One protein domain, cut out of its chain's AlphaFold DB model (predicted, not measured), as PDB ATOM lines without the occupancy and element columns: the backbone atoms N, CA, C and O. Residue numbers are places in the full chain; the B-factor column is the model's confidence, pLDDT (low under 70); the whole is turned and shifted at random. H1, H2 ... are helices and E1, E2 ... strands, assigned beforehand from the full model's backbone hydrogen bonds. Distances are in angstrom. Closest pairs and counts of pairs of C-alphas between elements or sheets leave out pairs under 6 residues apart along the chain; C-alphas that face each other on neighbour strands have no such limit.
ATOM      1  N   THR A 171      93.403  30.523  32.638       83.62
ATOM      2  CA  THR A 171      93.507  31.509  33.712       83.62
ATOM      3  C   THR A 171      94.125  30.852  34.943       83.62
ATOM      4  O   THR A 171      94.079  29.636  35.120       83.62
ATOM      5  N   GLU A 172      94.722  31.650  35.825       84.88
ATOM      6  CA  GLU A 172      95.282  31.137  37.080       84.88
ATOM      7  C   GLU A 172      94.226  30.375  37.901       84.88
ATOM      8  O   GLU A 172      94.496  29.284  38.397       84.88
ATOM      9  N   GLN A 173      92.996  30.897  37.957       85.25
ATOM     10  CA  GLN A 173      91.864  30.250  38.626       85.25
ATOM     11  C   GLN A 173      91.467  28.926  37.957       85.25
ATOM     12  O   GLN A 173      91.180  27.956  38.653       85.25
ATOM     13  N   GLU A 174      91.501  28.850  36.625       86.88
ATOM     14  CA  GLU A 174      91.252  27.598  35.898       86.88
ATOM     15  C   GLU A 174      92.325  26.549  36.187       86.88
ATOM     16  O   GLU A 174      91.990  25.393  36.429       86.88
ATOM     17  N   ILE A 175      93.603  26.938  36.220       90.25
ATOM     18  CA  ILE A 175      94.704  26.026  36.564       90.25
ATOM     19  C   ILE A 175      94.523  25.496  37.987       90.25
ATOM     20  O   ILE A 175      94.629  24.291  38.218       90.25
ATOM     21  N   ILE A 176      94.213  26.381  38.939       92.12
ATOM     22  CA  ILE A 176      93.951  26.000  40.329       92.12
ATOM     23  C   ILE A 176      92.755  25.050  40.402       92.12
ATOM     24  O   ILE A 176      92.838  24.031  41.083       92.12
ATOM     25  N   HIS A 177      91.670  25.326  39.674       90.56
ATOM     26  CA  HIS A 177      90.497  24.456  39.637       90.56
ATOM     27  C   HIS A 177      90.821  23.067  39.070       90.56
ATOM     28  O   HIS A 177      90.418  22.062  39.657       90.56
ATOM     29  N   GLN A 178      91.584  22.988  37.979       91.38
ATOM     30  CA  GLN A 178      92.006  21.716  37.385       91.38
ATOM     31  C   GLN A 178      92.884  20.910  38.341       91.38
ATOM     32  O   GLN A 178      92.604  19.743  38.605       91.38
ATOM     33  N   LEU A 179      93.916  21.539  38.910       94.31
ATOM     34  CA  LEU A 179      94.805  20.883  39.868       94.31
ATOM     35  C   LEU A 179      94.054  20.466  41.136       94.31
ATOM     36  O   LEU A 179      94.283  19.372  41.647       94.31
ATOM     37  N   SER A 180      93.138  21.301  41.627       93.94
ATOM     38  CA  SER A 180      92.295  20.976  42.779       93.94
ATOM     39  C   SER A 180      91.398  19.783  42.478       93.94
ATOM     40  O   SER A 180      91.304  18.885  43.307       93.94
ATOM     41  N   SER A 181      90.790  19.747  41.291       94.00
ATOM     42  CA  SER A 181      89.938  18.641  40.851       94.00
ATOM     43  C   SER A 181      90.724  17.332  40.776       94.00
ATOM     44  O   SER A 181      90.301  16.330  41.339       94.00
ATOM     45  N   ILE A 182      91.920  17.345  40.181       95.00
ATOM     46  CA  ILE A 182      92.809  16.169  40.133       95.00
ATOM     47  C   ILE A 182      93.229  15.730  41.543       95.00
ATOM     48  O   ILE A 182      93.311  14.537  41.827       95.00
ATOM     49  N   ALA A 183      93.501  16.680  42.440       95.12
ATOM     50  CA  ALA A 183      93.927  16.401  43.809       95.12
ATOM     51  C   ALA A 183      92.817  15.795  44.689       95.12
ATOM     52  O   ALA A 183      93.142  15.089  45.656       95.12
ATOM     53  N   SER A 184      91.550  16.102  44.394       92.38
ATOM     54  CA  SER A 184      90.373  15.630  45.134       92.38
ATOM     55  C   SER A 184      89.669  14.426  44.506       92.38
ATOM     56  O   SER A 184      88.853  13.818  45.187       92.38
ATOM     57  N   ALA A 185      89.937  14.110  43.237       93.81
ATOM     58  CA  ALA A 185      89.280  13.023  42.513       93.81
ATOM     59  C   ALA A 185      89.485  11.654  43.185       93.81
ATOM     60  O   ALA A 185      90.596  11.340  43.624       93.81
ATOM     61  N   ASP A 186      88.432  10.828  43.206       91.75
ATOM     62  CA  ASP A 186      88.500   9.441  43.683       91.75
ATOM     63  C   ASP A 186      88.784   8.470  42.517       91.75
ATOM     64  O   ASP A 186      87.934   8.289  41.639       91.75
ATOM     65  N   PRO A 187      89.949   7.791  42.489       92.31
ATOM     66  CA  PRO A 187      90.264   6.810  41.451       92.31
ATOM     67  C   PRO A 187      89.282   5.633  41.391       92.31
ATOM     68  O   PRO A 187      89.100   5.048  40.322       92.31
ATOM     69  N   ASN A 188      88.638   5.280  42.510       91.88
ATOM     70  CA  ASN A 188      87.741   4.126  42.561       91.88
ATOM     71  C   ASN A 188      86.467   4.345  41.741       91.88
ATOM     72  O   ASN A 188      85.896   3.382  41.236       91.88
ATOM     73  N   VAL A 276      91.303  11.373  34.560       90.31
ATOM     74  CA  VAL A 276      91.512  10.502  33.390       90.31
ATOM     75  C   VAL A 276      92.297  11.230  32.299       90.31
ATOM     76  O   VAL A 276      91.853  12.217  31.724       90.31
ATOM     77  N   THR A 277      93.470  10.699  31.961       89.62
ATOM     78  CA  THR A 277      94.301  11.208  30.856       89.62
ATOM     79  C   THR A 277      94.034  10.463  29.549       89.62
ATOM     80  O   THR A 277      94.209  11.015  28.464       89.62
ATOM     81  N   GLY A 278      93.627   9.196  29.633       87.44
ATOM     82  CA  GLY A 278      93.311   8.373  28.472       87.44
ATOM     83  C   GLY A 278      93.215   6.895  28.824       87.44
ATOM     84  O   GLY A 278      93.344   6.507  29.983       87.44
ATOM     85  N   VAL A 279      93.015   6.062  27.808       89.81
ATOM     86  CA  VAL A 279      92.906   4.608  27.957       89.81
ATOM     87  C   VAL A 279      93.878   3.934  26.992       89.81
ATOM     88  O   VAL A 279      93.962   4.311  25.826       89.81
ATOM     89  N   GLU A 280      94.626   2.949  27.482       91.31
ATOM     90  CA  GLU A 280      95.562   2.143  26.698       91.31
ATOM     91  C   GLU A 280      95.082   0.693  26.624       91.31
ATOM     92  O   GLU A 280      94.826   0.054  27.647       91.31
ATOM     93  N   GLN A 281      94.994   0.152  25.410       90.56
ATOM     94  CA  GLN A 281      94.735  -1.267  25.193       90.56
ATOM     95  C   GLN A 281      96.069  -2.015  25.116       90.56
ATOM     96  O   GLN A 281      96.885  -1.770  24.229       90.56
ATOM     97  N   THR A 282      96.301  -2.919  26.063       91.56
ATOM     98  CA  THR A 282      97.501  -3.764  26.120       91.56
ATOM     99  C   THR A 282      97.153  -5.209  25.764       91.56
ATOM    100  O   THR A 282      95.981  -5.582  25.741       91.56
ATOM    101  N   MET A 283      98.164  -6.055  25.532       92.00
ATOM    102  CA  MET A 283      97.940  -7.497  25.327       92.00
ATOM    103  C   MET A 283      97.261  -8.169  26.531       92.00
ATOM    104  O   MET A 283      96.583  -9.175  26.362       92.00
ATOM    105  N   ASN A 284      97.412  -7.590  27.726       87.94
ATOM    106  CA  ASN A 284      96.880  -8.126  28.978       87.94
ATOM    107  C   ASN A 284      95.555  -7.461  29.391       87.94
ATOM    108  O   ASN A 284      95.103  -7.659  30.515       87.94
ATOM    109  N   GLY A 285      94.947  -6.656  28.514       87.06
ATOM    110  CA  GLY A 285      93.685  -5.969  28.777       87.06
ATOM    111  C   GLY A 285      93.788  -4.446  28.764       87.06
ATOM    112  O   GLY A 285      94.762  -3.855  28.284       87.06
ATOM    113  N   LEU A 286      92.733  -3.806  29.261       88.88
ATOM    114  CA  LEU A 286      92.553  -2.359  29.239       88.88
ATOM    115  C   LEU A 286      93.215  -1.710  30.463       88.88
ATOM    116  O   LEU A 286      93.013  -2.152  31.592       88.88
ATOM    117  N   LYS A 287      93.981  -0.639  30.250       89.69
ATOM    118  CA  LYS A 287      94.595   0.157  31.316       89.69
ATOM    119  C   LYS A 287      94.145   1.607  31.213       89.69
ATOM    120  O   LYS A 287      94.427   2.281  30.224       89.69
ATOM    121  N   VAL A 288      93.496   2.115  32.256       90.62
ATOM    122  CA  VAL A 288      93.159   3.541  32.345       90.62
ATOM    123  C   VAL A 288      94.386   4.317  32.822       90.62
ATOM    124  O   VAL A 288      94.992   3.989  33.843       90.62
ATOM    125  N   ARG A 289      94.788   5.340  32.065       91.88
ATOM    126  CA  ARG A 289      95.847   6.268  32.460       91.88
ATOM    127  C   ARG A 289      95.242   7.407  33.259       91.88
ATOM    128  O   ARG A 289      94.370   8.120  32.762       91.88
ATOM    129  N   MET A 290      95.765   7.604  34.458       93.69
ATOM    130  CA  MET A 290      95.345   8.669  35.357       93.69
ATOM    131  C   MET A 290      96.495   9.644  35.610       93.69
ATOM    132  O   MET A 290      97.665   9.246  35.639       93.69
ATOM    133  N   ALA A 291      96.155  10.915  35.799       93.06
ATOM    134  CA  ALA A 291      97.055  11.908  36.362       93.06
ATOM    135  C   ALA A 291      97.379  11.551  37.824       93.06
ATOM    136  O   ALA A 291      96.677  10.765  38.453       93.06
ATOM    137  N   SER A 292      98.458  12.111  38.375       94.25
ATOM    138  CA  SER A 292      98.839  11.873  39.772       94.25
ATOM    139  C   SER A 292      98.173  12.905  40.699       94.25
ATOM    140  O   SER A 292      98.521  14.090  40.610       94.25
ATOM    141  N   PRO A 293      97.282  12.490  41.627       93.44
ATOM    142  CA  PRO A 293      96.705  13.393  42.627       93.44
ATOM    143  C   PRO A 293      97.771  14.006  43.539       93.44
ATOM    144  O   PRO A 293      97.687  15.171  43.921       93.44
ATOM    145  N   GLU A 294      98.814  13.243  43.864       93.56
ATOM    146  CA  GLU A 294      99.925  13.701  44.702       93.56
ATOM    147  C   GLU A 294     100.746  14.797  44.020       93.56
ATOM    148  O   GLU A 294     101.091  15.795  44.658       93.56
ATOM    149  N   ALA A 295     101.019  14.650  42.720       94.25
ATOM    150  CA  ALA A 295     101.697  15.685  41.947       94.25
ATOM    151  C   ALA A 295     100.866  16.975  41.922       94.25
ATOM    152  O   ALA A 295     101.402  18.048  42.191       94.25
ATOM    153  N   ALA A 296      99.550  16.869  41.707       94.06
ATOM    154  CA  ALA A 296      98.658  18.025  41.736       94.06
ATOM    155  C   ALA A 296      98.655  18.726  43.108       94.06
ATOM    156  O   ALA A 296      98.783  19.949  43.179       94.06
ATOM    157  N   ARG A 297      98.617  17.966  44.213       93.69
ATOM    158  CA  ARG A 297      98.742  18.513  45.580       93.69
ATOM    159  C   ARG A 297     100.074  19.224  45.796       93.69
ATOM    160  O   ARG A 297     100.108  20.282  46.418       93.69
ATOM    161  N   LYS A 298     101.173  18.665  45.287       95.56
ATOM    162  CA  LYS A 298     102.508  19.261  45.413       95.56
ATOM    163  C   LYS A 298     102.605  20.598  44.678       95.56
ATOM    164  O   LYS A 298     103.129  21.547  45.258       95.56
ATOM    165  N   GLU A 299     102.079  20.685  43.459       93.88
ATOM    166  CA  GLU A 299     102.045  21.932  42.681       93.88
ATOM    167  C   GLU A 299     101.152  22.988  43.345       93.88
ATOM    168  O   GLU A 299     101.563  24.139  43.490       93.88
ATOM    169  N   LEU A 300      99.982  22.597  43.865       93.00
ATOM    170  CA  LEU A 300      99.119  23.500  44.639       93.00
ATOM    171  C   LEU A 300      99.808  24.011  45.907       93.00
ATOM    172  O   LEU A 300      99.755  25.202  46.204       93.00
ATOM    173  N   LEU A 301     100.495  23.141  46.651       93.31
ATOM    174  CA  LEU A 301     101.266  23.549  47.826       93.31
ATOM    175  C   LEU A 301     102.428  24.474  47.451       93.31
ATOM    176  O   LEU A 301     102.716  25.412  48.195       93.31
ATOM    177  N   ALA A 302     103.101  24.229  46.325       91.88
ATOM    178  CA  ALA A 302     104.157  25.101  45.821       91.88
ATOM    179  C   ALA A 302     103.605  26.484  45.452       91.88
ATOM    180  O   ALA A 302     104.181  27.495  45.858       91.88
ATOM    181  N   TYR A 303     102.454  26.522  44.779       89.75
ATOM    182  CA  TYR A 303     101.729  27.747  44.463       89.75
ATOM    183  C   TYR A 303     101.330  28.509  45.737       89.75
ATOM    184  O   TYR A 303     101.708  29.665  45.903       89.75
ATOM    185  N   ILE A 304     100.686  27.849  46.705       89.31
ATOM    186  CA  ILE A 304     100.299  28.467  47.986       89.31
ATOM    187  C   ILE A 304     101.527  29.009  48.731       89.31
ATOM    188  O   ILE A 304     101.484  30.118  49.260       89.31
ATOM    189  N   LYS A 305     102.642  28.268  48.760       89.38
ATOM    190  CA  LYS A 305     103.900  28.726  49.378       89.38
ATOM    191  C   LYS A 305     104.485  29.947  48.669       89.38
ATOM    192  O   LYS A 305     105.037  30.811  49.343       89.38
ATOM    193  N   ALA A 306     104.391  30.021  47.343       87.19
ATOM    194  CA  ALA A 306     104.868  31.166  46.574       87.19
ATOM    195  C   ALA A 306     103.996  32.409  46.810       87.19
ATOM    196  O   ALA A 306     104.532  33.495  47.023       87.19
ATOM    197  N   THR A 307     102.674  32.245  46.853       81.19
ATOM    198  CA  THR A 307     101.717  33.354  46.992       81.19
ATOM    199  C   THR A 307     101.606  33.856  48.437       81.19
ATOM    200  O   THR A 307     101.524  35.061  48.669       81.19
ATOM    201  N   ARG A 308     101.693  32.967  49.440       69.94
ATOM    202  CA  ARG A 308     101.641  33.338  50.871       69.94
ATOM    203  C   ARG A 308     102.854  34.159  51.333       69.94
ATOM    204  O   ARG A 308     102.757  34.858  52.333       69.94
ATOM    205  N   ARG A 309     103.966  34.153  50.585       56.25
ATOM    206  CA  ARG A 309     105.144  35.011  50.846       56.25
ATOM    207  C   ARG A 309     104.879  36.515  50.675       56.25
ATOM    208  O   ARG A 309     105.763  37.307  50.976       56.25
TER     209      ARG A 309
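AT A GLANCE: This is residues 171 to 188 and 276 to 309 of the 377 residues of the protein "Terminase small subunit" of Enterobacteriaceae bacterium NFIX31 (UniProt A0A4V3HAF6). A two-stranded hairpin, E1 and E2, makes one end of a rod, and two helices make the other: H1 and H2 meet near Ala 183 and Pro 293 and spread away from the hairpin as a V. The printed part has 52 residues, in the order H1, E1, E2, H2, with an antiparallel sheet E1 - E2; the class is mixed, helices and strands. It is only just loose, close to extended, with a radius of gyration of the C-alphas of 14.3 A and spans of 50 by 19 by 16 A.

IN THESE COORDINATES: E1 is residues 276 to 282, 17.1 A, from C-alpha 276 at (91.512, 10.502, 33.390). E2 is residues 285 to 290, 16.1 A. H2, residues 293 to 308, 22.1 A, ends at (101.641, 33.338, 50.871). H1 is residues 172 to 184, 18.2 A.

HOW THE PARTS SIT: The hairpin E1 and E2 is antiparallel at 158 degrees, with N 280 and O 287 2.8 A apart, within hydrogen-bond range. H2 touches H1 with residues 293 to 300 alone; the closest C-alphas, of Ala 183 and Pro 293, are 4.3 A apart. The two helices run opposite ways at a steep tilt of 41 degrees. H1 and E2 are apart, as are E1 and H2. In H1 and H2 every O i to N i+4 pair is within hydrogen-bond range.

THE WHOLE: Residues 281 to 286 and 304 to 309 stand free. Residues 189 to 275 are not printed; C-alphas 188 and 276 are 11.8 A apart. The links E1 to E2 and E2 to H2 are tight. Residues 308 to 309 have pLDDT under 70.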